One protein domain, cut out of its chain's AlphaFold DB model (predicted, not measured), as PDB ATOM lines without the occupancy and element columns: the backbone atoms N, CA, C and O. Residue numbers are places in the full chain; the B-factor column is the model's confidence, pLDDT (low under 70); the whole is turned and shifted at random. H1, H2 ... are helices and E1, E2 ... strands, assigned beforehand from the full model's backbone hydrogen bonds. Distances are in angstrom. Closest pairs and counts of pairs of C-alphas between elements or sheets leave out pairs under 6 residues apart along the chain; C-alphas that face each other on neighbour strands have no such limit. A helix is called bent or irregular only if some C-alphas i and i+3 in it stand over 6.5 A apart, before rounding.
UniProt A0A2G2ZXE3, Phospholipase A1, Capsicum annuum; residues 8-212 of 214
ATOM      1  N   SER A   8      13.933  18.476 -12.921       51.78
ATOM      2  CA  SER A   8      13.614  17.048 -12.996       51.78
ATOM      3  C   SER A   8      14.831  16.111 -13.022       51.78
ATOM      4  O   SER A   8      14.660  14.898 -12.920       51.78
ATOM      5  N   THR A   9      16.042  16.634 -13.226       52.50
ATOM      6  CA  THR A   9      17.289  15.846 -13.262       52.50
ATOM      7  C   THR A   9      18.010  15.764 -11.925       52.50
ATOM      8  O   THR A   9      18.940  14.964 -11.787       52.50
ATOM      9  N   THR A  10      17.546  16.527 -10.943       53.38
ATOM     10  CA  THR A  10      18.109  16.603  -9.600       53.38
ATOM     11  C   THR A  10      17.172  15.892  -8.624       53.38
ATOM     12  O   THR A  10      15.950  15.881  -8.799       53.38
ATOM     13  N   ASN A  11      17.734  15.232  -7.616       53.06
ATOM     14  CA  ASN A  11      16.947  14.664  -6.527       53.06
ATOM     15  C   ASN A  11      16.544  15.781  -5.556       53.06
ATOM     16  O   ASN A  11      17.393  16.350  -4.871       53.06
ATOM     17  N   ASN A  12      15.240  16.062  -5.498       50.62
ATOM     18  CA  ASN A  12      14.643  17.102  -4.651       50.62
ATOM     19  C   ASN A  12      13.780  16.523  -3.510       50.62
ATOM     20  O   ASN A  12      13.074  17.277  -2.845       50.62
ATOM     21  N   GLU A  13      13.804  15.202  -3.296       51.56
ATOM     22  CA  GLU A  13      13.038  14.537  -2.233       51.56
ATOM     23  C   GLU A  13      13.515  14.981  -0.837       51.56
ATOM     24  O   GLU A  13      14.706  15.196  -0.618       51.56
ATOM     25  N   GLU A  14      12.579  15.109   0.112       43.66
ATOM     26  CA  GLU A  14      12.834  15.579   1.488       43.66
ATOM     27  C   GLU A  14      13.744  14.651   2.305       43.66
ATOM     28  O   GLU A  14      14.223  15.029   3.374       43.66
ATOM     29  N   SER A  15      14.035  13.442   1.814       46.88
ATOM     30  CA  SER A  15      15.054  12.597   2.423       46.88
ATOM     31  C   SER A  15      16.436  13.219   2.199       46.88
ATOM     32  O   SER A  15      17.013  13.094   1.115       46.88
ATOM     33  N   PHE A  16      16.969  13.855   3.245       46.59
ATOM     34  CA  PHE A  16      18.251  14.573   3.263       46.59
ATOM     35  C   PHE A  16      19.381  13.870   2.499       46.59
ATOM     36  O   PHE A  16      20.075  14.506   1.727       46.59
ATOM     37  N   LYS A  17      19.478  12.540   2.607       43.94
ATOM     38  CA  LYS A  17      20.588  11.718   2.096       43.94
ATOM     39  C   LYS A  17      20.892  11.825   0.589       43.94
ATOM     40  O   LYS A  17      21.971  11.409   0.170       43.94
ATOM     41  N   TYR A  18      19.952  12.281  -0.239       47.12
ATOM     42  CA  TYR A  18      20.123  12.302  -1.700       47.12
ATOM     43  C   TYR A  18      19.857  13.664  -2.337       47.12
ATOM     44  O   TYR A  18      19.865  13.760  -3.569       47.12
ATOM     45  N   ARG A  19      19.624  14.709  -1.542       52.16
ATOM     46  CA  ARG A  19      19.256  16.027  -2.061       52.16
ATOM     47  C   ARG A  19      20.401  16.615  -2.896       52.16
ATOM     48  O   ARG A  19      21.566  16.410  -2.596       52.16
ATOM     49  N   GLY A  20      20.089  17.266  -4.018       55.16
ATOM     50  CA  GLY A  20      21.107  17.909  -4.870       55.16
ATOM     51  C   GLY A  20      21.988  16.954  -5.697       55.16
ATOM     52  O   GLY A  20      22.788  17.399  -6.529       55.16
ATOM     53  N   THR A  21      21.807  15.635  -5.552       61.38
ATOM     54  CA  THR A  21      22.470  14.622  -6.386       61.38
ATOM     55  C   THR A  21      21.771  14.440  -7.739       61.38
ATOM     56  O   THR A  21      20.598  14.775  -7.919       61.38
ATOM     57  N   ARG A  22      22.490  13.868  -8.718       63.22
ATOM     58  CA  ARG A  22      21.903  13.473 -10.009       63.22
ATOM     59  C   ARG A  22      20.836  12.389  -9.801       63.22
ATOM     60  O   ARG A  22      21.106  11.367  -9.171       63.22
ATOM     61  N   ARG A  23      19.664  12.557 -10.414       64.69
ATOM     62  CA  ARG A  23      18.581  11.558 -10.393       64.69
ATOM     63  C   ARG A  23      18.823  10.389 -11.350       64.69
ATOM     64  O   ARG A  23      18.337   9.282 -11.125       64.69
ATOM     65  N   TYR A  24      19.572  10.623 -12.427       76.00
ATOM     66  CA  TYR A  24      19.751   9.666 -13.521       76.00
ATOM     67  C   TYR A  24      21.231   9.435 -13.849       76.00
ATOM     68  O   TYR A  24      22.072  10.332 -13.734       76.00
ATOM     69  N   ILE A  25      21.562   8.214 -14.272       77.94
ATOM     70  CA  ILE A  25      22.909   7.869 -14.741       77.94
ATOM     71  C   ILE A  25      23.142   8.438 -16.147       77.94
ATOM     72  O   ILE A  25      22.201   8.797 -16.852       77.94
ATOM     73  N   LYS A  26      24.407   8.522 -16.574       82.44
ATOM     74  CA  LYS A  26      24.792   9.135 -17.861       82.44
ATOM     75  C   LYS A  26      24.000   8.566 -19.046       82.44
ATOM     76  O   LYS A  26      23.416   9.320 -19.815       82.44
ATOM     77  N   ASN A  27      23.899   7.239 -19.118       82.94
ATOM     78  CA  ASN A  27      23.339   6.535 -20.275       82.94
ATOM     79  C   ASN A  27      21.816   6.652 -20.409       82.94
ATOM     80  O   ASN A  27      21.276   6.271 -21.440       82.94
ATOM     81  N   ASN A  28      21.104   7.130 -19.385       84.75
ATOM     82  CA  ASN A  28      19.647   7.216 -19.434       84.75
ATOM     83  C   ASN A  28      19.094   8.611 -19.144       84.75
ATOM     84  O   ASN A  28      17.874   8.756 -19.161       84.75
ATOM     85  N   LEU A  29      19.944   9.630 -18.933       85.62
ATOM     86  CA  LEU A  29      19.483  10.987 -18.629       85.62
ATOM     87  C   LEU A  29      18.478  11.476 -19.674       85.62
ATOM     88  O   LEU A  29      17.333  11.754 -19.327       85.62
ATOM     89  N   PHE A  30      18.876  11.535 -20.951       86.88
ATOM     90  CA  PHE A  30      18.042  12.098 -22.017       86.88
ATOM     91  C   PHE A  30      16.735  11.330 -22.221       86.88
ATOM     92  O   PHE A  30      15.692  11.947 -22.423       86.88
ATOM     93  N   THR A  31      16.759  10.003 -22.103       86.50
ATOM     94  CA  THR A  31      15.545   9.183 -22.178       86.50
ATOM     95  C   THR A  31      14.627   9.449 -20.988       86.50
ATOM     96  O   THR A  31      13.427   9.650 -21.168       86.50
ATOM     97  N   LYS A  32      15.176   9.515 -19.770       85.50
ATOM     98  CA  LYS A  32      14.404   9.721 -18.536       85.50
ATOM     99  C   LYS A  32      13.807  11.118 -18.420       85.50
ATOM    100  O   LYS A  32      12.726  11.251 -17.857       85.50
ATOM    101  N   VAL A  33      14.445  12.134 -19.000       83.62
ATOM    102  CA  VAL A  33      13.873  13.490 -19.089       83.62
ATOM    103  C   VAL A  33      12.992  13.712 -20.320       83.62
ATOM    104  O   VAL A  33      12.589  14.843 -20.586       83.62
ATOM    105  N   GLY A  34      12.718  12.663 -21.103       84.25
ATOM    106  CA  GLY A  34      11.877  12.753 -22.297       84.25
ATOM    107  C   GLY A  34      12.494  13.552 -23.450       84.25
ATOM    108  O   GLY A  34      11.773  13.970 -24.348       84.25
ATOM    109  N   MET A  35      13.812  13.765 -23.450       84.81
ATOM    110  CA  MET A  35      14.539  14.484 -24.507       84.81
ATOM    111  C   MET A  35      15.058  13.572 -25.625       84.81
ATOM    112  O   MET A  35      15.722  14.056 -26.542       84.81
ATOM    113  N   ASP A  36      14.800  12.270 -25.540       85.69
ATOM    114  CA  ASP A  36      15.240  11.284 -26.529       85.69
ATOM    115  C   ASP A  36      14.181  11.025 -27.617       85.69
ATOM    116  O   ASP A  36      14.499  10.934 -28.804       85.69
ATOM    117  N   LYS A  37      12.898  10.971 -27.239       86.44
ATOM    118  CA  LYS A  37      11.798  10.657 -28.161       86.44
ATOM    119  C   LYS A  37      11.597  11.782 -29.182       86.44
ATOM    120  O   LYS A  37      11.460  12.939 -28.801       86.44
ATOM    121  N   ASN A  38      11.538  11.424 -30.468       87.88
ATOM    122  CA  ASN A  38      11.349  12.346 -31.601       87.88
ATOM    123  C   ASN A  38      12.372  13.496 -31.663       87.88
ATOM    124  O   ASN A  38      12.083  14.558 -32.210       87.88
ATOM    125  N   ASN A  39      13.565  13.291 -31.101       87.69
ATOM    126  CA  ASN A  39      14.634  14.276 -31.118       87.69
ATOM    127  C   ASN A  39      15.820  13.754 -31.942       87.69
ATOM    128  O   ASN A  39      16.500  12.845 -31.464       87.69
ATOM    129  N   PRO A  40      16.098  14.318 -33.131       91.69
ATOM    130  CA  PRO A  40      17.236  13.906 -33.955       91.69
ATOM    131  C   PRO A  40      18.583  14.405 -33.401       91.69
ATOM    132  O   PRO A  40      19.640  13.898 -33.756       91.69
ATOM    133  N   TYR A  41      18.572  15.381 -32.489       91.56
ATOM    134  CA  TYR A  41      19.775  15.962 -31.897       91.56
ATOM    135  C   TYR A  41      20.259  15.124 -30.711       91.56
ATOM    136  O   TYR A  41      20.037  15.457 -29.539       91.56
ATOM    137  N   LYS A  42      20.889  13.989 -31.008       93.38
ATOM    138  CA  LYS A  42      21.360  13.022 -30.012       93.38
ATOM    139  C   LYS A  42      22.718  13.402 -29.424       93.38
ATOM    140  O   LYS A  42      23.632  13.788 -30.143       93.38
ATOM    141  N   TYR A  43      22.845  13.239 -28.110       93.81
ATOM    142  CA  TYR A  43      24.104  13.397 -27.383       93.81
ATOM    143  C   TYR A  43      24.319  12.201 -26.468       93.81
ATOM    144  O   TYR A  43      23.357  11.651 -25.929       93.81
ATOM    145  N   GLU A  44      25.579  11.877 -26.231       93.81
ATOM    146  CA  GLU A  44      26.018  11.003 -25.154       93.81
ATOM    147  C   GLU A  44      26.687  11.842 -24.065       93.81
ATOM    148  O   GLU A  44      27.475  12.740 -24.357       93.81
ATOM    149  N   ILE A  45      26.376  11.563 -22.799       92.69
ATOM    150  CA  ILE A  45      27.010  12.245 -21.669       92.69
ATOM    151  C   ILE A  45      28.318  11.549 -21.345       92.69
ATOM    152  O   ILE A  45      28.336  10.382 -20.952       92.69
ATOM    153  N   THR A  46      29.409  12.298 -21.406       92.06
ATOM    154  CA  THR A  46      30.739  11.759 -21.150       92.06
ATOM    155  C   THR A  46      31.104  11.909 -19.677       92.06
ATOM    156  O   THR A  46      31.585  10.953 -19.052       92.06
ATOM    157  N   LYS A  47      30.773  13.054 -19.062       89.00
ATOM    158  CA  LYS A  47      31.164  13.359 -17.680       89.00
ATOM    159  C   LYS A  47      30.143  14.220 -16.939       89.00
ATOM    160  O   LYS A  47      29.554  15.145 -17.492       89.00
ATOM    161  N   TYR A  48      29.966  13.908 -15.657       83.94
ATOM    162  CA  TYR A  48      29.232  14.725 -14.694       83.94
ATOM    163  C   TYR A  48      30.212  15.417 -13.758       83.94
ATOM    164  O   TYR A  48      31.233  14.829 -13.408       83.94
ATOM    165  N   PHE A  49      29.867  16.628 -13.333       80.75
ATOM    166  CA  PHE A  49      30.683  17.438 -12.436       80.75
ATOM    167  C   PHE A  49      29.859  17.915 -11.255       80.75
ATOM    168  O   PHE A  49      28.651  18.155 -11.373       80.75
ATOM    169  N   TYR A  50      30.539  18.072 -10.131       73.69
ATOM    170  CA  TYR A  50      29.924  18.377  -8.853       73.69
ATOM    171  C   TYR A  50      30.596  19.584  -8.206       73.69
ATOM    172  O   TYR A  50      31.753  19.883  -8.494       73.69
ATOM    173  N   THR A  51      29.865  20.268  -7.336       65.62
ATOM    174  CA  THR A  51      30.360  21.335  -6.468       65.62
ATOM    175  C   THR A  51      30.170  20.926  -5.011       65.62
ATOM    176  O   THR A  51      29.144  20.333  -4.676       65.62
ATOM    177  N   ALA A  52      31.133  21.219  -4.137       53.47
ATOM    178  CA  ALA A  52      30.845  21.262  -2.707       53.47
ATOM    179  C   ALA A  52      30.485  22.692  -2.366       53.47
ATOM    180  O   ALA A  52      31.336  23.535  -2.093       53.47
ATOM    181  N   LEU A  53      29.195  22.965  -2.416       50.22
ATOM    182  CA  LEU A  53      28.680  24.187  -1.850       50.22
ATOM    183  C   LEU A  53      28.705  24.007  -0.330       50.22
ATOM    184  O   LEU A  53      27.758  23.494   0.255       50.22
ATOM    185  N   ASN A  54      29.792  24.440   0.316       42.25
ATOM    186  CA  ASN A  54      29.762  24.782   1.738       42.25
ATOM    187  C   ASN A  54      28.935  26.065   1.888       42.25
ATOM    188  O   ASN A  54      29.472  27.115   2.221       42.25
ATOM    189  N   ILE A  55      27.637  26.008   1.586       39.72
ATOM    190  CA  ILE A  55      26.726  27.110   1.886       39.72
ATOM    191  C   ILE A  55      26.542  27.080   3.402       39.72
ATOM    192  O   ILE A  55      26.004  26.094   3.921       39.72
ATOM    193  N   PRO A  56      26.963  28.118   4.146       34.22
ATOM    194  CA  PRO A  56      26.605  28.246   5.544       34.22
ATOM    195  C   PRO A  56      25.126  28.632   5.593       34.22
ATOM    196  O   PRO A  56      24.760  29.786   5.793       34.22
ATOM    197  N   SER A  57      24.236  27.665   5.370       35.94
ATOM    198  CA  SER A  57      22.827  27.898   5.628       35.94
ATOM    199  C   SER A  57      22.682  28.090   7.138       35.94
ATOM    200  O   SER A  57      23.220  27.310   7.928       35.94
ATOM    201  N   LYS A  58      21.950  29.124   7.570       34.41
ATOM    202  CA  LYS A  58      21.624  29.361   8.992       34.41
ATOM    203  C   LYS A  58      20.872  28.194   9.652       34.41
ATOM    204  O   LYS A  58      20.579  28.276  10.840       34.41
ATOM    205  N   ILE A  59      20.533  27.149   8.895       35.97
ATOM    206  CA  ILE A  59      19.687  26.049   9.338       35.97
ATOM    207  C   ILE A  59      20.439  24.714   9.339       35.97
ATOM    208  O   ILE A  59      20.166  23.924  10.225       35.97
ATOM    209  N   GLU A  60      21.441  24.466   8.488       36.50
ATOM    210  CA  GLU A  60      22.161  23.180   8.486       36.50
ATOM    211  C   GLU A  60      23.486  23.214   7.696       36.50
ATOM    212  O   GLU A  60      23.565  23.752   6.587       36.50
ATOM    213  N   LYS A  61      24.526  22.571   8.255       34.31
ATOM    214  CA  LYS A  61      25.757  22.183   7.544       34.31
ATOM    215  C   LYS A  61      25.459  20.960   6.676       34.31
ATOM    216  O   LYS A  61      25.593  19.829   7.138       34.31
ATOM    217  N   VAL A  62      25.061  21.178   5.431       36.62
ATOM    218  CA  VAL A  62      24.909  20.088   4.463       36.62
ATOM    219  C   VAL A  62      26.245  19.910   3.733       36.62
ATOM    220  O   VAL A  62      26.548  20.635   2.794       36.62
ATOM    221  N   ASN A  63      27.071  18.961   4.192       40.69
ATOM    222  CA  ASN A  63      28.301  18.532   3.509       40.69
ATOM    223  C   ASN A  63      27.952  17.631   2.306       40.69
ATOM    224  O   ASN A  63      28.310  16.452   2.288       40.69
ATOM    225  N   GLU A  64      27.219  18.141   1.315       48.66
ATOM    226  CA  GLU A  64      26.808  17.335   0.158       48.66
ATOM    227  C   GLU A  64      27.352  17.895  -1.158       48.66
ATOM    228  O   GLU A  64      27.277  19.083  -1.469       48.66
ATOM    229  N   SER A  65      27.958  16.996  -1.934       54.53
ATOM    230  CA  SER A  65      28.467  17.268  -3.271       54.53
ATOM    231  C   SER A  65      27.281  17.385  -4.234       54.53
ATOM    232  O   SER A  65      26.685  16.382  -4.635       54.53
ATOM    233  N   ASN A  66      26.934  18.615  -4.603       66.19
ATOM    234  CA  ASN A  66      25.811  18.917  -5.480       66.19
ATOM    235  C   ASN A  66      26.223  18.783  -6.940       66.19
ATOM    236  O   ASN A  66      27.239  19.323  -7.377       66.19
ATOM    237  N   TRP A  67      25.425  18.074  -7.732       73.69
ATOM    238  CA  TRP A  67      25.649  18.005  -9.171       73.69
ATOM    239  C   TRP A  67      25.362  19.375  -9.803       73.69
ATOM    240  O   TRP A  67      24.287  19.936  -9.581       73.69
ATOM    241  N   ILE A  68      26.320  19.911 -10.570       78.62
ATOM    242  CA  ILE A  68      26.280  21.305 -11.054       78.62
ATOM    243  C   ILE A  68      26.348  21.436 -12.575       78.62
ATOM    244  O   ILE A  68      25.837  22.404 -13.130       78.62
ATOM    245  N   ARG A  69      26.966  20.480 -13.279       85.75
ATOM    246  CA  ARG A  69      27.029  20.495 -14.748       85.75
ATOM    247  C   ARG A  69      27.314  19.121 -15.340       85.75
ATOM    248  O   ARG A  69      27.723  18.179 -14.649       85.75
ATOM    249  N   PHE A  70      27.154  19.016 -16.650       89.88
ATOM    250  CA  PHE A  70      27.604  17.869 -17.427       89.88
ATOM    251  C   PHE A  70      28.251  18.291 -18.744       89.88
ATOM    252  O   PHE A  70      27.949  19.357 -19.281       89.88
ATOM    253  N   VAL A  71      29.118  17.417 -19.256       94.00
ATOM    254  CA  VAL A  71      29.636  17.472 -20.624       94.00
ATOM    255  C   VAL A  71      29.046  16.304 -21.401       94.00
ATOM    256  O   VAL A  71      29.042  15.162 -20.926       94.00
ATOM    257  N   GLY A  72      28.517  16.596 -22.580       95.12
ATOM    258  CA  GLY A  72      28.085  15.607 -23.550       95.12
ATOM    259  C   GLY A  72      28.638  15.912 -24.930       95.12
ATOM    260  O   GLY A  72      29.052  17.029 -25.214       95.12
ATOM    261  N   VAL A  73      28.634  14.913 -25.800       96.88
ATOM    262  CA  VAL A  73      29.070  15.048 -27.190       96.88
ATOM    263  C   VAL A  73      28.009  14.484 -28.119       96.88
ATOM    264  O   VAL A  73      27.342  13.501 -27.787       96.88
ATOM    265  N   ALA A  74      27.804  15.134 -29.261       96.62
ATOM    266  CA  ALA A  74      26.871  14.668 -30.269       96.62
ATOM    267  C   ALA A  74      27.267  13.256 -30.732       96.62
ATOM    268  O   ALA A  74      28.420  13.002 -31.100       96.62
ATOM    269  N   THR A  75      26.303  12.333 -30.737       95.19
ATOM    270  CA  THR A  75      26.521  10.993 -31.304       95.19
ATOM    271  C   THR A  75      26.699  11.099 -32.822       95.19
ATOM    272  O   THR A  75      26.608  12.187 -33.391       95.19
ATOM    273  N   ASP A  76      26.963   9.998 -33.521       94.81
ATOM    274  CA  ASP A  76      27.033  10.057 -34.986       94.81
ATOM    275  C   ASP A  76      25.679  10.379 -35.627       94.81
ATOM    276  O   ASP A  76      25.632  11.187 -36.551       94.81
ATOM    277  N   GLU A  77      24.577   9.874 -35.066       94.00
ATOM    278  CA  GLU A  77      23.218  10.291 -35.443       94.00
ATOM    279  C   GLU A  77      23.008  11.791 -35.186       94.00
ATOM    280  O   GLU A  77      22.569  12.527 -36.071       94.00
ATOM    281  N   GLY A  78      23.385  12.270 -33.995       93.31
ATOM    282  CA  GLY A  78      23.273  13.684 -33.647       93.31
ATOM    283  C   GLY A  78      24.104  14.579 -34.562       93.31
ATOM    284  O   GLY A  78      23.618  15.616 -35.005       93.31
ATOM    285  N   LYS A  79      25.329  14.161 -34.899       94.75
ATOM    286  CA  LYS A  79      26.215  14.869 -35.831       94.75
ATOM    287  C   LYS A  79      25.557  15.063 -37.191       94.75
ATOM    288  O   LYS A  79      25.644  16.161 -37.726       94.75
ATOM    289  N   VAL A  80      24.886  14.042 -37.734       95.25
ATOM    290  CA  VAL A  80      24.164  14.168 -39.014       95.25
ATOM    291  C   VAL A  80      23.104  15.268 -38.928       95.25
ATOM    292  O   VAL A  80      23.003  16.089 -39.835       95.25
ATOM    293  N   ALA A  81      22.365  15.347 -37.818       93.94
ATOM    294  CA  ALA A  81      21.369  16.398 -37.610       93.94
ATOM    295  C   ALA A  81      21.984  17.792 -37.371       93.94
ATOM    296  O   ALA A  81      21.391  18.802 -37.753       93.94
ATOM    297  N   PHE A  82      23.149  17.870 -36.722       92.62
ATOM    298  CA  PHE A  82      23.855  19.126 -36.437       92.62
ATOM    299  C   PHE A  82      24.712  19.647 -37.595       92.62
ATOM    300  O   PHE A  82      25.066  20.827 -37.594       92.62
ATOM    301  N   GLY A  83      25.091  18.775 -38.529       94.94
ATOM    302  CA  GLY A  83      26.111  19.031 -39.547       94.94
ATOM    303  C   GLY A  83      27.550  19.002 -39.018       94.94
ATOM    304  O   GLY A  83      28.476  19.129 -39.805       94.94
ATOM    305  N   ARG A  84      27.754  18.825 -37.706       95.12
ATOM    306  CA  ARG A  84      29.063  18.902 -37.032       95.12
ATOM    307  C   ARG A  84      29.059  18.140 -35.705       95.12
ATOM    308  O   ARG A  84      27.995  17.833 -35.158       95.12
ATOM    309  N   LYS A  85      30.237  17.832 -35.168       97.00
ATOM    310  CA  LYS A  85      30.409  17.185 -33.861       97.00
ATOM    311  C   LYS A  85      30.331  18.241 -32.754       97.00
ATOM    312  O   LYS A  85      31.311  18.901 -32.433       97.00
ATOM    313  N   ASP A  86      29.147  18.423 -32.175       97.62
ATOM    314  CA  ASP A  86      28.950  19.405 -31.103       97.62
ATOM    315  C   ASP A  86      29.287  18.830 -29.717       97.62
ATOM    316  O   ASP A  86      28.822  17.749 -29.346       97.62
ATOM    317  N   ILE A  87      30.074  19.570 -28.939       97.38
ATOM    318  CA  ILE A  87      30.331  19.327 -27.519       97.38
ATOM    319  C   ILE A  87      29.399  20.234 -26.718       97.38
ATOM    320  O   ILE A  87      29.521  21.453 -26.759       97.38
ATOM    321  N   LEU A  88      28.494  19.637 -25.950       96.44
ATOM    322  CA  LEU A  88      27.541  20.336 -25.101       96.44
ATOM    323  C   LEU A  88      28.045  20.406 -23.660       96.44
ATOM    324  O   LEU A  88      28.275  19.381 -23.019       96.44
ATOM    325  N   ILE A  89      28.111  21.616 -23.121       95.19
ATOM    326  CA  ILE A  89      28.356  21.904 -21.711       95.19
ATOM    327  C   ILE A  89      27.070  22.499 -21.146       95.19
ATOM    328  O   ILE A  89      26.700  23.621 -21.485       95.19
ATOM    329  N   SER A  90      26.379  21.760 -20.279       93.75
ATOM    330  CA  SER A  90      25.164  22.267 -19.640       93.75
ATOM    331  C   SER A  90      25.372  22.438 -18.148       93.75
ATOM    332  O   SER A  90      25.617  21.470 -17.425       93.75
ATOM    333  N   TRP A  91      25.206  23.674 -17.698       89.06
ATOM    334  CA  TRP A  91      25.178  24.056 -16.295       89.06
ATOM    335  C   TRP A  91      23.772  23.894 -15.730       89.06
ATOM    336  O   TRP A  91      22.797  24.044 -16.462       89.06
ATOM    337  N   ARG A  92      23.675  23.565 -14.443       83.94
ATOM    338  CA  ARG A  92      22.443  23.589 -13.649       83.94
ATOM    339  C   ARG A  92      22.241  24.990 -13.077       83.94
ATOM    340  O   ARG A  92      23.202  25.678 -12.755       83.94
ATOM    341  N   GLY A  93      20.989  25.395 -12.950       74.25
ATOM    342  CA  GLY A  93      20.548  26.569 -12.207       74.25
ATOM    343  C   GLY A  93      20.137  26.230 -10.776       74.25
ATOM    344  O   GLY A  93      20.380  25.127 -10.277       74.25
ATOM    345  N   THR A  94      19.524  27.203 -10.116       66.62
ATOM    346  CA  THR A  94      19.127  27.125  -8.708       66.62
ATOM    347  C   THR A  94      17.949  26.169  -8.511       66.62
ATOM    348  O   THR A  94      16.961  26.260  -9.239       66.62
ATOM    349  N   GLU A  95      18.032  25.285  -7.512       59.16
ATOM    350  CA  GLU A  95      16.918  24.400  -7.118       59.16
ATOM    351  C   GLU A  95      16.292  24.827  -5.786       59.16
ATOM    352  O   GLU A  95      15.085  24.682  -5.597       59.16
ATOM    353  N   THR A  96      17.077  25.392  -4.864       47.72
ATOM    354  CA  THR A  96      16.576  25.870  -3.570       47.72
ATOM    355  C   THR A  96      16.880  27.348  -3.353       47.72
ATOM    356  O   THR A  96      17.982  27.831  -3.575       47.72
ATOM    357  N   ILE A  97      15.884  28.073  -2.841       41.12
ATOM    358  CA  ILE A  97      15.950  29.500  -2.484       41.12
ATOM    359  C   ILE A  97      17.106  29.803  -1.503       41.12
ATOM    360  O   ILE A  97      17.622  30.912  -1.475       41.12
ATOM    361  N   THR A  98      17.580  28.823  -0.731       43.03
ATOM    362  CA  THR A  98      18.743  28.966   0.158       43.03
ATOM    363  C   THR A  98      20.098  28.954  -0.559       43.03
ATOM    364  O   THR A  98      21.040  29.508  -0.005       43.03
ATOM    365  N   GLU A  99      20.207  28.403  -1.777       47.50
ATOM    366  CA  GLU A  99      21.375  28.597  -2.661       47.50
ATOM    367  C   GLU A  99      21.446  30.049  -3.166       47.50
ATOM    368  O   GLU A  99      22.530  30.563  -3.401       47.50
ATOM    369  N   PHE A 100      20.289  30.713  -3.275       45.59
ATOM    370  CA  PHE A 100      20.148  32.112  -3.690       45.59
ATOM    371  C   PHE A 100      20.367  33.101  -2.531       45.59
ATOM    372  O   PHE A 100      20.697  34.251  -2.754       45.59
ATOM    373  N   TYR A 101      20.190  32.719  -1.260       42.28
ATOM    374  CA  TYR A 101      20.229  33.704  -0.159       42.28
ATOM    375  C   TYR A 101      21.633  34.217   0.218       42.28
ATOM    376  O   TYR A 101      21.724  35.195   0.964       42.28
ATOM    377  N   ASP A 102      22.702  33.634  -0.334       47.31
ATOM    378  CA  ASP A 102      24.046  34.239  -0.315       47.31
ATOM    379  C   ASP A 102      24.266  35.226  -1.498       47.31
ATOM    380  O   ASP A 102      25.235  35.982  -1.495       47.31
ATOM    381  N   ASP A 103      23.305  35.352  -2.441       42.34
ATOM    382  CA  ASP A 103      23.283  36.348  -3.549       42.34
ATOM    383  C   ASP A 103      23.098  37.804  -3.072       42.34
ATOM    384  O   ASP A 103      22.948  38.736  -3.865       42.34
ATOM    385  N   SER A 104      23.085  38.056  -1.761       44.53
ATOM    386  CA  SER A 104      23.042  39.431  -1.250       44.53
ATOM    387  C   SER A 104      24.416  40.101  -1.207       44.53
ATOM    388  O   SER A 104      24.489  41.320  -1.021       44.53
ATOM    389  N   ASN A 105      25.500  39.359  -1.456       50.84
ATOM    390  CA  ASN A 105      26.821  39.950  -1.608       50.84
ATOM    391  C   ASN A 105      27.040  40.415  -3.059       50.84
ATOM    392  O   ASN A 105      27.794  39.809  -3.813       50.84
ATOM    393  N   ARG A 106      26.389  41.529  -3.429       58.66
ATOM    394  CA  ARG A 106      26.502  42.236  -4.728       58.66
ATOM    395  C   ARG A 106      27.882  42.875  -4.959       58.66
ATOM    396  O   ARG A 106      27.985  43.982  -5.491       58.66
ATOM    397  N   SER A 107      28.943  42.251  -4.466       75.75
ATOM    398  CA  SER A 107      30.296  42.747  -4.659       75.75
ATOM    399  C   SER A 107      30.736  42.425  -6.080       75.75
ATOM    400  O   SER A 107      30.606  41.298  -6.553       75.75
ATOM    401  N   LEU A 108      31.230  43.442  -6.777       84.62
ATOM    402  CA  LEU A 108      31.886  43.261  -8.060       84.62
ATOM    403  C   LEU A 108      33.357  42.960  -7.786       84.62
ATOM    404  O   LEU A 108      34.014  43.694  -7.047       84.62
ATOM    405  N   VAL A 109      33.856  41.869  -8.356       86.38
ATOM    406  CA  VAL A 109      35.222  41.383  -8.137       86.38
ATOM    407  C   VAL A 109      35.937  41.202  -9.467       86.38
ATOM    408  O   VAL A 109      35.310  40.963 -10.499       86.38
ATOM    409  N   GLN A 110      37.262  41.301  -9.449       87.19
ATOM    410  CA  GLN A 110      38.065  41.005 -10.630       87.19
ATOM    411  C   GLN A 110      38.196  39.486 -10.817       87.19
ATOM    412  O   GLN A 110      38.551  38.780  -9.865       87.19
ATOM    413  N   PRO A 111      37.958  38.957 -12.031       85.31
ATOM    414  CA  PRO A 111      38.041  37.529 -12.290       85.31
ATOM    415  C   PRO A 111      39.487  37.048 -12.538       85.31
ATOM    416  O   PRO A 111      39.790  36.454 -13.570       85.31
ATOM    417  N   THR A 112      40.391  37.287 -11.585       83.69
ATOM    418  CA  THR A 112      41.851  37.052 -11.688       83.69
ATOM    419  C   THR A 112      42.290  35.609 -11.968       83.69
ATOM    420  O   THR A 112      43.405  35.392 -12.423       83.69
ATOM    421  N   LYS A 113      41.445  34.602 -11.702       77.31
ATOM    422  CA  LYS A 113      41.728  33.191 -12.031       77.31
ATOM    423  C   LYS A 113      41.329  32.826 -13.469       77.31
ATOM    424  O   LYS A 113      41.690  31.750 -13.930       77.31
ATOM    425  N   ILE A 114      40.558  33.683 -14.142       79.38
ATOM    426  CA  ILE A 114      40.106  33.502 -15.530       79.38
ATOM    427  C   ILE A 114      40.895  34.417 -16.469       79.38
ATOM    428  O   ILE A 114      41.299  33.994 -17.549       79.38
ATOM    429  N   LEU A 115      41.083  35.677 -16.071       79.56
ATOM    430  CA  LEU A 115      41.763  36.696 -16.862       79.56
ATOM    431  C   LEU A 115      43.213  36.866 -16.409       79.56
ATOM    432  O   LEU A 115      43.510  36.787 -15.220       79.56
ATOM    433  N   ALA A 116      44.096  37.151 -17.367       69.38
ATOM    434  CA  ALA A 116      45.485  37.489 -17.086       69.38
ATOM    435  C   ALA A 116      45.600  38.775 -16.247       69.38
ATOM    436  O   ALA A 116      44.758  39.674 -16.335       69.38
ATOM    437  N   GLU A 117      46.688  38.867 -15.481       59.69
ATOM    438  CA  GLU A 117      47.117  40.103 -14.826       59.69
ATOM    439  C   GLU A 117      47.179  41.221 -15.890       59.69
ATOM    440  O   GLU A 117      47.682  40.977 -16.991       59.69
ATOM    441  N   ASN A 118      46.652  42.418 -15.583       59.28
ATOM    442  CA  ASN A 118      46.498  43.610 -16.450       59.28
ATOM    443  C   ASN A 118      45.136  43.817 -17.158       59.28
ATOM    444  O   ASN A 118      45.018  44.725 -17.983       59.28
ATOM    445  N   MET A 119      44.090  43.048 -16.832       70.00
ATOM    446  CA  MET A 119      42.701  43.302 -17.278       70.00
ATOM    447  C   MET A 119      41.854  43.958 -16.170       70.00
ATOM    448  O   MET A 119      40.722  43.555 -15.892       70.00
ATOM    449  N   ASP A 120      42.419  44.976 -15.517       69.31
ATOM    450  CA  ASP A 120      41.933  45.537 -14.245       69.31
ATOM    451  C   ASP A 120      40.576  46.257 -14.343       69.31
ATOM    452  O   ASP A 120      39.935  46.548 -13.331       69.31
ATOM    453  N   ASN A 121      40.121  46.542 -15.564       82.12
ATOM    454  CA  ASN A 121      38.847  47.191 -15.856       82.12
ATOM    455  C   ASN A 121      37.665  46.214 -15.976       82.12
ATOM    456  O   ASN A 121      36.531  46.665 -16.147       82.12
ATOM    457  N   ILE A 122      37.906  44.901 -15.908       85.94
ATOM    458  CA  ILE A 122      36.855  43.887 -16.009       85.94
ATOM    459  C   ILE A 122      36.470  43.403 -14.617       85.94
ATOM    460  O   ILE A 122      37.292  42.908 -13.848       85.94
ATOM    461  N   ILE A 123      35.179  43.511 -14.322       88.94
ATOM    462  CA  ILE A 123      34.580  43.079 -13.065       88.94
ATOM    463  C   ILE A 123      33.389  42.167 -13.342       88.94
ATOM    464  O   ILE A 123      32.677  42.334 -14.333       88.94
ATOM    465  N   VAL A 124      33.186  41.194 -12.462       88.62
ATOM    466  CA  VAL A 124      32.087  40.224 -12.514       88.62
ATOM    467  C   VAL A 124      31.390  40.159 -11.159       88.62
ATOM    468  O   VAL A 124      31.946  40.593 -10.149       88.62
ATOM    469  N   ASP A 125      30.181  39.607 -11.130       87.38
ATOM    470  CA  ASP A 125      29.484  39.334  -9.875       87.38
ATOM    471  C   ASP A 125      30.285  38.345  -9.008       87.38
ATOM    472  O   ASP A 125      30.668  37.258  -9.461       87.38
ATOM    473  N   GLY A 126      30.562  38.736  -7.764       80.75
ATOM    474  CA  GLY A 126      31.380  37.972  -6.830       80.75
ATOM    475  C   GLY A 126      30.751  36.658  -6.386       80.75
ATOM    476  O   GLY A 126      31.487  35.696  -6.163       80.75
ATOM    477  N   GLY A 127      29.421  36.573  -6.317       77.94
ATOM    478  CA  GLY A 127      28.706  35.339  -5.996       77.94
ATOM    479  C   GLY A 127      28.870  34.311  -7.109       77.94
ATOM    480  O   GLY A 127      29.371  33.205  -6.878       77.94
ATOM    481  N   PHE A 128      28.557  34.696  -8.348       82.31
ATOM    482  CA  PHE A 128      28.718  33.812  -9.508       82.31
ATOM    483  C   PHE A 128      30.176  33.412  -9.733       82.31
ATOM    484  O   PHE A 128      30.460  32.239  -9.998       82.31
ATOM    485  N   TYR A 129      31.108  34.352  -9.584       81.50
ATOM    486  CA  TYR A 129      32.535  34.073  -9.703       81.50
ATOM    487  C   TYR A 129      33.039  33.147  -8.596       81.50
ATOM    488  O   TYR A 129      33.794  32.222  -8.883       81.50
ATOM    489  N   SER A 130      32.586  33.325  -7.352       77.38
ATOM    490  CA  SER A 130      32.909  32.431  -6.234       77.38
ATOM    491  C   SER A 130      32.405  31.009  -6.482       77.38
ATOM    492  O   SER A 130      33.159  30.047  -6.335       77.38
ATOM    493  N   ILE A 131      31.167  30.839  -6.956       76.12
ATOM    494  CA  ILE A 131      30.632  29.514  -7.311       76.12
ATOM    495  C   ILE A 131      31.441  28.896  -8.458       76.12
ATOM    496  O   ILE A 131      31.782  27.716  -8.413       76.12
ATOM    497  N   TYR A 132      31.790  29.689  -9.470       79.00
ATOM    498  CA  TYR A 132      32.605  29.228 -10.591       79.00
ATOM    499  C   TYR A 132      34.022  28.815 -10.152       79.00
ATOM    500  O   TYR A 132      34.532  27.790 -10.601       79.00
ATOM    501  N   ASN A 133      34.632  29.561  -9.229       72.25
ATOM    502  CA  ASN A 133      36.005  29.367  -8.759       72.25
ATOM    503  C   ASN A 133      36.178  28.430  -7.573       72.25
ATOM    504  O   ASN A 133      37.270  27.899  -7.397       72.25
ATOM    505  N   SER A 134      35.156  28.215  -6.752       63.53
ATOM    506  CA  SER A 134      35.180  27.170  -5.718       63.53
ATOM    507  C   SER A 134      35.377  25.782  -6.341       63.53
ATOM    508  O   SER A 134      35.823  24.847  -5.685       63.53
ATOM    509  N   LEU A 135      35.145  25.667  -7.651       57.31
ATOM    510  CA  LEU A 135      35.468  24.501  -8.469       57.31
ATOM    511  C   LEU A 135      36.951  24.435  -8.890       57.31
ATOM    512  O   LEU A 135      37.371  23.395  -9.397       57.31
ATOM    513  N   ASN A 136      37.711  25.523  -8.704       45.72
ATOM    514  CA  ASN A 136      39.061  25.799  -9.221       45.72
ATOM    515  C   ASN A 136      40.163  25.819  -8.131       45.72
ATOM    516  O   ASN A 136      41.343  25.961  -8.441       45.72
ATOM    517  N   GLU A 137      39.833  25.681  -6.843       43.56
ATOM    518  CA  GLU A 137      40.842  25.625  -5.771       43.56
ATOM    519  C   GLU A 137      41.411  24.215  -5.593       43.56
ATOM    520  O   GLU A 137      40.898  23.411  -4.819       43.56
ATOM    521  N   ALA A 138      42.486  23.928  -6.334       41.50
ATOM    522  CA  ALA A 138      43.317  22.732  -6.155       41.50
ATOM    523  C   ALA A 138      44.785  22.920  -6.563       41.50
ATOM    524  O   ALA A 138      45.471  21.947  -6.872       41.50
ATOM    525  N   LEU A 139      45.280  24.159  -6.607       36.00
ATOM    526  CA  LEU A 139      46.674  24.386  -7.001       36.00
ATOM    527  C   LEU A 139      47.683  24.043  -5.902       36.00
ATOM    528  O   LEU A 139      48.837  23.784  -6.221       36.00
ATOM    529  N   ASP A 140      47.234  23.897  -4.659       35.72
ATOM    530  CA  ASP A 140      48.033  23.314  -3.592       35.72
ATOM    531  C   ASP A 140      47.327  22.056  -3.099       35.72
ATOM    532  O   ASP A 140      46.304  22.153  -2.439       35.72
ATOM    533  N   PHE A 141      47.815  20.878  -3.486       33.78
ATOM    534  CA  PHE A 141      48.112  19.761  -2.582       33.78
ATOM    535  C   PHE A 141      48.335  18.473  -3.383       33.78
ATOM    536  O   PHE A 141      47.422  17.818  -3.881       33.78
ATOM    537  N   ASN A 142      49.596  18.040  -3.396       32.50
ATOM    538  CA  ASN A 142      49.939  16.626  -3.438       32.50
ATOM    539  C   ASN A 142      49.142  15.892  -2.350       32.50
ATOM    540  O   ASN A 142      49.551  15.944  -1.190       32.50
ATOM    541  N   ARG A 143      48.035  15.223  -2.695       33.88
ATOM    542  CA  ARG A 143      47.466  14.095  -1.935       33.88
ATOM    543  C   ARG A 143      46.233  13.516  -2.624       33.88
ATOM    544  O   ARG A 143      45.154  14.083  -2.602       33.88
ATOM    545  N   ILE A 144      46.406  12.323  -3.180       41.56
ATOM    546  CA  ILE A 144      45.319  11.357  -3.343       41.56
ATOM    547  C   ILE A 144      45.141  10.693  -1.969       41.56
ATOM    548  O   ILE A 144      46.149  10.277  -1.394       41.56
ATOM    549  N   THR A 145      43.922  10.558  -1.432       38.69
ATOM    550  CA  THR A 145      43.298   9.263  -1.072       38.69
ATOM    551  C   THR A 145      42.084   9.418  -0.143       38.69
ATOM    552  O   THR A 145      42.142  10.045   0.908       38.69
ATOM    553  N   SER A 146      41.068   8.602  -0.460       33.81
ATOM    554  CA  SER A 146      39.978   8.084   0.386       33.81
ATOM    555  C   SER A 146      38.752   8.975   0.652       33.81
ATOM    556  O   SER A 146      38.736   9.853   1.500       33.81
ATOM    557  N   THR A 147      37.657   8.618  -0.038       35.75
ATOM    558  CA  THR A 147      36.228   8.755   0.342       35.75
ATOM    559  C   THR A 147      35.659  10.127   0.748       35.75
ATOM    560  O   THR A 147      34.449  10.217   0.934       35.75
ATOM    561  N   GLY A 148      36.458  11.195   0.784       39.69
ATOM    562  CA  GLY A 148      36.022  12.589   0.972       39.69
ATOM    563  C   GLY A 148      36.487  13.563  -0.124       39.69
ATOM    564  O   GLY A 148      36.027  14.699  -0.163       39.69
ATOM    565  N   ASP A 149      37.333  13.117  -1.060       38.56
ATOM    566  CA  ASP A 149      38.083  13.972  -2.006       38.56
ATOM    567  C   ASP A 149      37.332  14.334  -3.307       38.56
ATOM    568  O   ASP A 149      37.933  14.718  -4.310       38.56
ATOM    569  N   GLN A 150      36.002  14.224  -3.349       44.19
ATOM    570  CA  GLN A 150      35.234  14.463  -4.586       44.19
ATOM    571  C   GLN A 150      35.194  15.951  -5.004       44.19
ATOM    572  O   GLN A 150      34.735  16.287  -6.097       44.19
ATOM    573  N   VAL A 151      35.654  16.843  -4.126       43.31
ATOM    574  CA  VAL A 151      35.427  18.289  -4.191       43.31
ATOM    575  C   VAL A 151      36.486  19.022  -5.015       43.31
ATOM    576  O   VAL A 151      36.138  19.855  -5.847       43.31
ATOM    577  N   GLN A 152      37.763  18.674  -4.856       40.94
ATOM    578  CA  GLN A 152      38.881  19.523  -5.297       40.94
ATOM    579  C   GLN A 152      39.286  19.327  -6.772       40.94
ATOM    580  O   GLN A 152      40.052  20.099  -7.316       40.94
ATOM    581  N   ILE A 153      38.738  18.350  -7.501       51.09
ATOM    582  CA  ILE A 153      39.268  17.974  -8.827       51.09
ATOM    583  C   ILE A 153      38.424  18.536 -10.003       51.09
ATOM    584  O   ILE A 153      38.710  18.283 -11.165       51.09
ATOM    585  N   ASN A 154      37.354  19.305  -9.774       57.59
ATOM    586  CA  ASN A 154      36.294  19.475 -10.787       57.59
ATOM    587  C   ASN A 154      36.585  20.450 -11.952       57.59
ATOM    588  O   ASN A 154      36.054  20.226 -13.046       57.59
ATOM    589  N   PHE A 155      37.385  21.510 -11.775       62.19
ATOM    590  CA  PHE A 155      37.705  22.461 -12.859       62.19
ATOM    591  C   PHE A 155      38.771  21.940 -13.823       62.19
ATOM    592  O   PHE A 155      38.515  21.856 -15.024       62.19
ATOM    593  N   PHE A 156      39.921  21.489 -13.311       66.00
ATOM    594  CA  PHE A 156      40.946  20.864 -14.149       66.00
ATOM    595  C   PHE A 156      40.376  19.655 -14.907       66.00
ATOM    596  O   PHE A 156      40.514  19.569 -16.124       66.00
ATOM    597  N   LEU A 157      39.608  18.788 -14.229       73.69
ATOM    598  CA  LEU A 157      38.938  17.651 -14.875       73.69
ATOM    599  C   LEU A 157      37.907  18.054 -15.935       73.69
ATOM    600  O   LEU A 157      37.516  17.197 -16.737       73.69
ATOM    601  N   PHE A 158      37.391  19.286 -15.890       82.62
ATOM    602  CA  PHE A 158      36.460  19.809 -16.885       82.62
ATOM    603  C   PHE A 158      37.198  20.221 -18.150       82.62
ATOM    604  O   PHE A 158      36.862  19.715 -19.221       82.62
ATOM    605  N   PHE A 159      38.231  21.055 -18.034       84.00
ATOM    606  CA  PHE A 159      39.024  21.429 -19.202       84.00
ATOM    607  C   PHE A 159      39.805  20.256 -19.778       84.00
ATOM    608  O   PHE A 159      39.943  20.172 -20.997       84.00
ATOM    609  N   GLU A 160      40.232  19.304 -18.949       88.12
ATOM    610  CA  GLU A 160      40.785  18.038 -19.418       88.12
ATOM    611  C   GLU A 160      39.769  17.282 -20.281       88.12
ATOM    612  O   GLU A 160      40.115  16.833 -21.369       88.12
ATOM    613  N   GLU A 161      38.509  17.183 -19.849       92.00
ATOM    614  CA  GLU A 161      37.474  16.463 -20.593       92.00
ATOM    615  C   GLU A 161      37.118  17.153 -21.914       92.00
ATOM    616  O   GLU A 161      37.050  16.488 -22.949       92.00
ATOM    617  N   VAL A 162      36.946  18.478 -21.910       93.38
ATOM    618  CA  VAL A 162      36.707  19.243 -23.144       93.38
ATOM    619  C   VAL A 162      37.904  19.097 -24.083       93.38
ATOM    620  O   VAL A 162      37.736  18.718 -25.239       93.38
ATOM    621  N   THR A 163      39.127  19.276 -23.579       92.81
ATOM    622  CA  THR A 163      40.359  19.111 -24.366       92.81
ATOM    623  C   THR A 163      40.505  17.691 -24.911       92.81
ATOM    624  O   THR A 163      40.950  17.507 -26.046       92.81
ATOM    625  N   ARG A 164      40.137  16.668 -24.131       95.12
ATOM    626  CA  ARG A 164      40.143  15.262 -24.550       95.12
ATOM    627  C   ARG A 164      39.190  15.045 -25.723       95.12
ATOM    628  O   ARG A 164      39.588  14.400 -26.688       95.12
ATOM    629  N   LEU A 165      37.977  15.598 -25.665       96.00
ATOM    630  CA  LEU A 165      36.997  15.514 -26.752       96.00
ATOM    631  C   LEU A 165      37.464  16.270 -28.001       96.00
ATOM    632  O   LEU A 165      37.421  15.709 -29.092       96.00
ATOM    633  N   LEU A 166      37.993  17.487 -27.850       94.69
ATOM    634  CA  LEU A 166      38.550  18.257 -28.970       94.69
ATOM    635  C   LEU A 166      39.693  17.512 -29.669       94.69
ATOM    636  O   LEU A 166      39.766  17.493 -30.893       94.69
ATOM    637  N   LYS A 167      40.576  16.855 -28.905       94.06
ATOM    638  CA  LYS A 167      41.645  16.011 -29.462       94.06
ATOM    639  C   LYS A 167      41.093  14.766 -30.154       94.06
ATOM    640  O   LYS A 167      41.598  14.399 -31.208       94.06
ATOM    641  N   LEU A 168      40.092  14.118 -29.557       95.38
ATOM    642  CA  LEU A 168      39.484  12.899 -30.091       95.38
ATOM    643  C   LEU A 168      38.810  13.142 -31.448       95.38
ATOM    644  O   LEU A 168      38.896  12.291 -32.328       95.38
ATOM    645  N   TYR A 169      38.183  14.306 -31.618       94.62
ATOM    646  CA  TYR A 169      37.415  14.664 -32.811       94.62
ATOM    647  C   TYR A 169      38.104  15.718 -33.687       94.62
ATOM    648  O   TYR A 169      37.453  16.366 -34.497       94.62
ATOM    649  N   ASN A 170      39.426  15.873 -33.584       90.75
ATOM    650  CA  ASN A 170      40.181  16.917 -34.293       90.75
ATOM    651  C   ASN A 170      40.197  16.794 -35.832       90.75
ATOM    652  O   ASN A 170      40.712  17.681 -36.507       90.75
ATOM    653  N   LYS A 171      39.687  15.688 -36.386       93.38
ATOM    654  CA  LYS A 171      39.516  15.465 -37.832       93.38
ATOM    655  C   LYS A 171      38.085  15.718 -38.312       93.38
ATOM    656  O   LYS A 171      37.797  15.507 -39.487       93.38
ATOM    657  N   GLU A 172      37.186  16.099 -37.412       94.06
ATOM    658  CA  GLU A 172      35.801  16.451 -37.715       94.06
ATOM    659  C   GLU A 172      35.608  17.967 -37.595       94.06
ATOM    660  O   GLU A 172      36.410  18.664 -36.975       94.06
ATOM    661  N   GLU A 173      34.521  18.489 -38.160       94.94
ATOM    662  CA  GLU A 173      34.068  19.838 -37.825       94.94
ATOM    663  C   GLU A 173      33.484  19.809 -36.405       94.94
ATOM    664  O   GLU A 173      32.512  19.092 -36.155       94.94
ATOM    665  N   VAL A 174      34.093  20.538 -35.465       96.44
ATOM    666  CA  VAL A 174      33.718  20.525 -34.041       96.44
ATOM    667  C   VAL A 174      33.212  21.897 -33.610       96.44
ATOM    668  O   VAL A 174      33.716  22.929 -34.048       96.44
ATOM    669  N   SER A 175      32.228  21.919 -32.712       97.00
ATOM    670  CA  SER A 175      31.809  23.129 -31.999       97.00
ATOM    671  C   SER A 175      31.647  22.868 -30.513       97.00
ATOM    672  O   SER A 175      31.452  21.729 -30.091       97.00
ATOM    673  N   ILE A 176      31.685  23.935 -29.722       97.75
ATOM    674  CA  ILE A 176      31.386  23.900 -28.294       97.75
ATOM    675  C   ILE A 176      30.127  24.730 -28.054       97.75
ATOM    676  O   ILE A 176      30.090  25.926 -28.344       97.75
ATOM    677  N   THR A 177      29.104  24.107 -27.486       97.50
ATOM    678  CA  THR A 177      27.871  24.763 -27.060       97.50
ATOM    679  C   THR A 177      27.809  24.788 -25.538       97.50
ATOM    680  O   THR A 177      27.803  23.740 -24.898       97.50
ATOM    681  N   VAL A 178      27.711  25.975 -24.942       97.00
ATOM    682  CA  VAL A 178      27.541  26.157 -23.495       97.00
ATOM    683  C   VAL A 178      26.121  26.639 -23.207       97.00
ATOM    684  O   VAL A 178      25.585  27.492 -23.914       97.00
ATOM    685  N   THR A 179      25.459  26.097 -22.189       95.75
ATOM    686  CA  THR A 179      24.090  26.506 -21.859       95.75
ATOM    687  C   THR A 179      23.769  26.406 -20.379       95.75
ATOM    688  O   THR A 179      24.393  25.658 -19.622       95.75
ATOM    689  N   GLY A 180      22.787  27.204 -19.977       90.25
ATOM    690  CA  GLY A 180      22.412  27.453 -18.602       90.25
ATOM    691  C   GLY A 180      21.106  28.239 -18.518       90.25
ATOM    692  O   GLY A 180      20.748  28.963 -19.448       90.25
ATOM    693  N   HIS A 181      20.409  28.123 -17.395       87.00
ATOM    694  CA  HIS A 181      19.253  28.944 -17.053       87.00
ATOM    695  C   HIS A 181      19.389  29.438 -15.610       87.00
ATOM    696  O   HIS A 181      19.866  28.683 -14.756       87.00
ATOM    697  N   SER A 182      18.949  30.668 -15.324       86.69
ATOM    698  CA  SER A 182      19.083  31.299 -13.998       86.69
ATOM    699  C   SER A 182      20.550  31.294 -13.538       86.69
ATOM    700  O   SER A 182      21.405  31.673 -14.331       86.69
ATOM    701  N   LEU A 183      20.899  30.803 -12.342       83.38
ATOM    702  CA  LEU A 183      22.305  30.658 -11.917       83.38
ATOM    703  C   LEU A 183      23.182  29.973 -12.984       83.38
ATOM    704  O   LEU A 183      24.309  30.389 -13.251       83.38
ATOM    705  N   GLY A 184      22.644  28.956 -13.661       86.06
ATOM    706  CA  GLY A 184      23.367  28.242 -14.706       86.06
ATOM    707  C   GLY A 184      23.703  29.129 -15.904       86.06
ATOM    708  O   GLY A 184      24.703  28.878 -16.564       86.06
ATOM    709  N   ALA A 185      22.896  30.155 -16.201       90.00
ATOM    710  CA  ALA A 185      23.157  31.112 -17.279       90.00
ATOM    711  C   ALA A 185      24.401  31.963 -16.987       90.00
ATOM    712  O   ALA A 185      25.274  32.090 -17.850       90.00
ATOM    713  N   SER A 186      24.522  32.473 -15.762       88.88
ATOM    714  CA  SER A 186      25.697  33.233 -15.327       88.88
ATOM    715  C   SER A 186      26.959  32.365 -15.370       88.88
ATOM    716  O   SER A 186      27.971  32.759 -15.950       88.88
ATOM    717  N   LEU A 187      26.875  31.125 -14.869       88.94
ATOM    718  CA  LEU A 187      27.986  30.164 -14.908       88.94
ATOM    719  C   LEU A 187      28.355  29.736 -16.337       88.94
ATOM    720  O   LEU A 187      29.535  29.613 -16.657       88.94
ATOM    721  N   ALA A 188      27.370  29.543 -17.218       92.62
ATOM    722  CA  ALA A 188      27.592  29.248 -18.633       92.62
ATOM    723  C   ALA A 188      28.316  30.395 -19.348       92.62
ATOM    724  O   ALA A 188      29.188  30.150 -20.181       92.62
ATOM    725  N   THR A 189      27.990  31.639 -18.996       93.56
ATOM    726  CA  THR A 189      28.645  32.829 -19.546       93.56
ATOM    727  C   THR A 189      30.104  32.905 -19.102       93.56
ATOM    728  O   THR A 189      30.984  33.003 -19.959       93.56
ATOM    729  N   LEU A 190      30.383  32.756 -17.800       91.06
ATOM    730  CA  LEU A 190      31.757  32.696 -17.277       91.06
ATOM    731  C   LEU A 190      32.559  31.558 -17.924       91.06
ATOM    732  O   LEU A 190      33.673  31.775 -18.389       91.06
ATOM    733  N   CYS A 191      31.957  30.372 -18.038       91.94
ATOM    734  CA  CYS A 191      32.562  29.201 -18.670       91.94
ATOM    735  C   CYS A 191      32.970  29.456 -20.124       91.94
ATOM    736  O   CYS A 191      34.028  29.002 -20.558       91.94
ATOM    737  N   ALA A 192      32.129  30.142 -20.897       93.88
ATOM    738  CA  ALA A 192      32.417  30.436 -22.293       93.88
ATOM    739  C   ALA A 192      33.557  31.451 -22.437       93.88
ATOM    740  O   ALA A 192      34.454  31.233 -23.251       93.88
ATOM    741  N   VAL A 193      33.554  32.510 -21.620       92.00
ATOM    742  CA  VAL A 193      34.643  33.499 -21.578       92.00
ATOM    743  C   VAL A 193      35.961  32.821 -21.229       92.00
ATOM    744  O   VAL A 193      36.929  32.965 -21.965       92.00
ATOM    745  N   ASP A 194      35.980  32.025 -20.163       89.88
ATOM    746  CA  ASP A 194      37.165  31.303 -19.703       89.88
ATOM    747  C   ASP A 194      37.713  30.349 -20.776       89.88
ATOM    748  O   ASP A 194      38.896  30.378 -21.109       89.88
ATOM    749  N   THR A 195      36.826  29.592 -21.428       90.38
ATOM    750  CA  THR A 195      37.196  28.686 -22.527       90.38
ATOM    751  C   THR A 195      37.917  29.418 -23.665       90.38
ATOM    752  O   THR A 195      38.878  28.881 -24.219       90.38
ATOM    753  N   VAL A 196      37.456  30.621 -24.027       92.12
ATOM    754  CA  VAL A 196      38.023  31.415 -25.129       92.12
ATOM    755  C   VAL A 196      39.292  32.149 -24.698       92.12
ATOM    756  O   VAL A 196      40.295  32.088 -25.405       92.12
ATOM    757  N   VAL A 197      39.278  32.812 -23.537       88.62
ATOM    758  CA  VAL A 197      40.427  33.571 -23.015       88.62
ATOM    759  C   VAL A 197      41.626  32.654 -22.791       88.62
ATOM    760  O   VAL A 197      42.732  32.981 -23.217       88.62
ATOM    761  N   ASN A 198      41.402  31.471 -22.212       86.00
ATOM    762  CA  ASN A 198      42.450  30.475 -21.981       86.00
ATOM    763  C   ASN A 198      42.716  29.572 -23.200       86.00
ATOM    764  O   ASN A 198      43.435  28.579 -23.089       86.00
ATOM    765  N   GLN A 199      42.157  29.909 -24.370       89.31
ATOM    766  CA  GLN A 199      42.382  29.239 -25.660       89.31
ATOM    767  C   GLN A 199      42.149  27.719 -25.634       89.31
ATOM    768  O   GLN A 199      42.720  26.959 -26.424       89.31
ATOM    769  N   ILE A 200      41.268  27.253 -24.749       89.12
ATOM    770  CA  ILE A 200      40.931  25.832 -24.614       89.12
ATOM    771  C   ILE A 200      40.249  25.326 -25.885       89.12
ATOM    772  O   ILE A 200      40.444  24.179 -26.285       89.12
ATOM    773  N   ASN A 201      39.477  26.190 -26.545       91.44
ATOM    774  CA  ASN A 201      38.742  25.857 -27.755       91.44
ATOM    775  C   ASN A 201      39.625  25.634 -28.989       91.44
ATOM    776  O   ASN A 201      39.085  25.145 -29.970       91.44
ATOM    777  N   LYS A 202      40.931  25.952 -28.973       82.94
ATOM    778  CA  LYS A 202      41.871  25.697 -30.088       82.94
ATOM    779  C   LYS A 202      41.273  25.980 -31.476       82.94
ATOM    780  O   LYS A 202      41.317  25.118 -32.343       82.94
ATOM    781  N   GLU A 203      40.685  27.168 -31.639       84.06
ATOM    782  CA  GLU A 203      40.030  27.671 -32.866       84.06
ATOM    783  C   GLU A 203      38.593  27.183 -33.131       84.06
ATOM    784  O   GLU A 203      37.891  27.779 -33.947       84.06
ATOM    785  N   PHE A 204      38.086  26.179 -32.409       93.44
ATOM    786  CA  PHE A 204      36.695  25.747 -32.555       93.44
ATOM    787  C   PHE A 204      35.716  26.797 -32.002       93.44
ATOM    788  O   PHE A 204      35.968  27.378 -30.940       93.44
ATOM    789  N   PRO A 205      34.578  27.051 -32.671       96.38
ATOM    790  CA  PRO A 205      33.624  28.053 -32.219       96.38
ATOM    791  C   PRO A 205      32.996  27.661 -30.878       96.38
ATOM    792  O   PRO A 205      32.554  26.524 -30.686       96.38
ATOM    793  N   VAL A 206      32.908  28.638 -29.974       97.25
ATOM    794  CA  VAL A 206      32.183  28.543 -28.702       97.25
ATOM    795  C   VAL A 206      30.903  29.362 -28.825       97.25
ATOM    796  O   VAL A 206      30.952  30.544 -29.152       97.25
ATOM    797  N   THR A 207      29.748  28.745 -28.589       97.44
ATOM    798  CA  THR A 207      28.441  29.418 -28.615       97.44
ATOM    799  C   THR A 207      27.720  29.208 -27.298       97.44
ATOM    800  O   THR A 207      27.582  28.075 -26.838       97.44
ATOM    801  N   THR A 208      27.205  30.288 -26.718       96.50
ATOM    802  CA  THR A 208      26.488  30.229 -25.443       96.50
ATOM    803  C   THR A 208      25.011  30.528 -25.651       96.50
ATOM    804  O   THR A 208      24.653  31.577 -26.181       96.50
ATOM    805  N   PHE A 209      24.143  29.629 -25.194       96.00
ATOM    806  CA  PHE A 209      22.698  29.840 -25.152       96.00
ATOM    807  C   PHE A 209      22.228  29.872 -23.702       96.00
ATOM    808  O   PHE A 209      22.154  28.833 -23.041       96.00
ATOM    809  N   VAL A 210      21.904  31.063 -23.215       93.56
ATOM    810  CA  VAL A 210      21.496  31.289 -21.828       93.56
ATOM    811  C   VAL A 210      20.050  31.750 -21.736       93.56
ATOM    812  O   VAL A 210      19.542  32.419 -22.634       93.56
ATOM    813  N   PHE A 211      19.387  31.405 -20.636       88.69
ATOM    814  CA  PHE A 211      17.991  31.756 -20.391       88.69
ATOM    815  C   PHE A 211      17.832  32.357 -18.999       88.69
ATOM    816  O   PHE A 211      18.375  31.819 -18.039       88.69
ATOM    817  N   VAL A 212      17.055  33.437 -18.871       84.75
ATOM    818  CA  VAL A 212      16.813  34.091 -17.569       84.75
ATOM    819  C   VAL A 212      18.150  34.409 -16.875       84.75
ATOM    820  O   VAL A 212      18.414  33.981 -15.756       84.75
TER     821      VAL A 212
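AT A GLANCE: This is residues 8 to 212 of the 214 residues of the protein "Phospholipase A1" of Capsicum annuum (UniProt A0A2G2ZXE3). A twisted sheet of five strands makes the core, with the two longest helices, H5 and H6, packed on one face and the short, irregular H1 over edge strand E1 on the opposite face. H2 sits beside the strands near one end of the sheet, H4 packs on H6, and long loops surround this body, with residues 142 to 147 sticking out. The printed part has 205 residues, with six named helices and five named strands along the chain as H1 E1 E2 H2 E3 H3 H4 H5 E4 H6 E5; 95 residues, under half, are in named elements. The sheet is mixed, in the order E1 E2 E3 E4 E5, and the class is mixed, helices and strands. The whole is compact, with a radius of gyration of the C-alphas of 17.5 A and spans of 50 by 48 by 39 A.

HOW THE PARTS SIT: E1, residues 43 to 52, and E2, residues 65 to 74, form an antiparallel hairpin, with N 46 and O 71 2.9 A apart. E3, residues 85 to 91, is antiparallel to E2, with N 72 and O 88 at 2.8 A. E4, residues 174 to 181, is parallel to E3, with N 89 and O 177 at 2.8 A, and E5, residues 206 to 211, is parallel to E4, with N 209 and O 178 at 2.9 A. H6, residues 183 to 197, lies over E4 and runs along it, at 3 degrees on the local plane and a height over the sheet of 7.6 A; the closest C-alphas are those of Gly 180 and Ala 188, 5.5 A apart. E4, H6 and E5 form a strand-helix-strand unit, two parallel neighbour strands with a helix between them in the chain, its crossover right-handed; E3, H3, residues 97 to 100, H4, residues 126 to 133, H5, residues 156 to 168, and E4 form another. H5 is on the same face as H6, over E2 and E3, at a height of 9.3 A. H4 touches H6, with C-alphas 132 and 187 6.4 A apart, at a steep tilt of 62 degrees; H3 is not on the sheet. H1, residues 26 to 32, and H2, residues 76 to 82, are on the opposite face; H2 is over none of the strands. Every O i to N i+4 pair is within hydrogen-bond range in H2, H4, H5 and H6; H1 has 1 of 3, and 2 of 4 O i to N i+3 pairs, and H3 is too short for an O i to N i+4 pair.

IN THESE COORDINATES: E1 is 26.8 A long and bends by 56 degrees at residue 46; E2 is 27.2 A, E4 23.8 A and H6 21.4 A. H1 begins at C-alpha 26, (24.792, 9.135, -17.861), and is irregular, with C-alphas 27 and 30 7.9 A apart. E5 ends at C-alpha 211, (17.991, 31.756, -20.391).

THE WHOLE: The C-alphas farthest apart, of Ile 59 and Lys 171, are 52.3 A apart. The printed part has no cut. The links E1 to E2, H3 to H4 and H4 to H5 are long. Mean pLDDT of the printed part is 74.4; 72 residues are under 70, among them residues 8 to 23, 51 to 66 and 134 to 156.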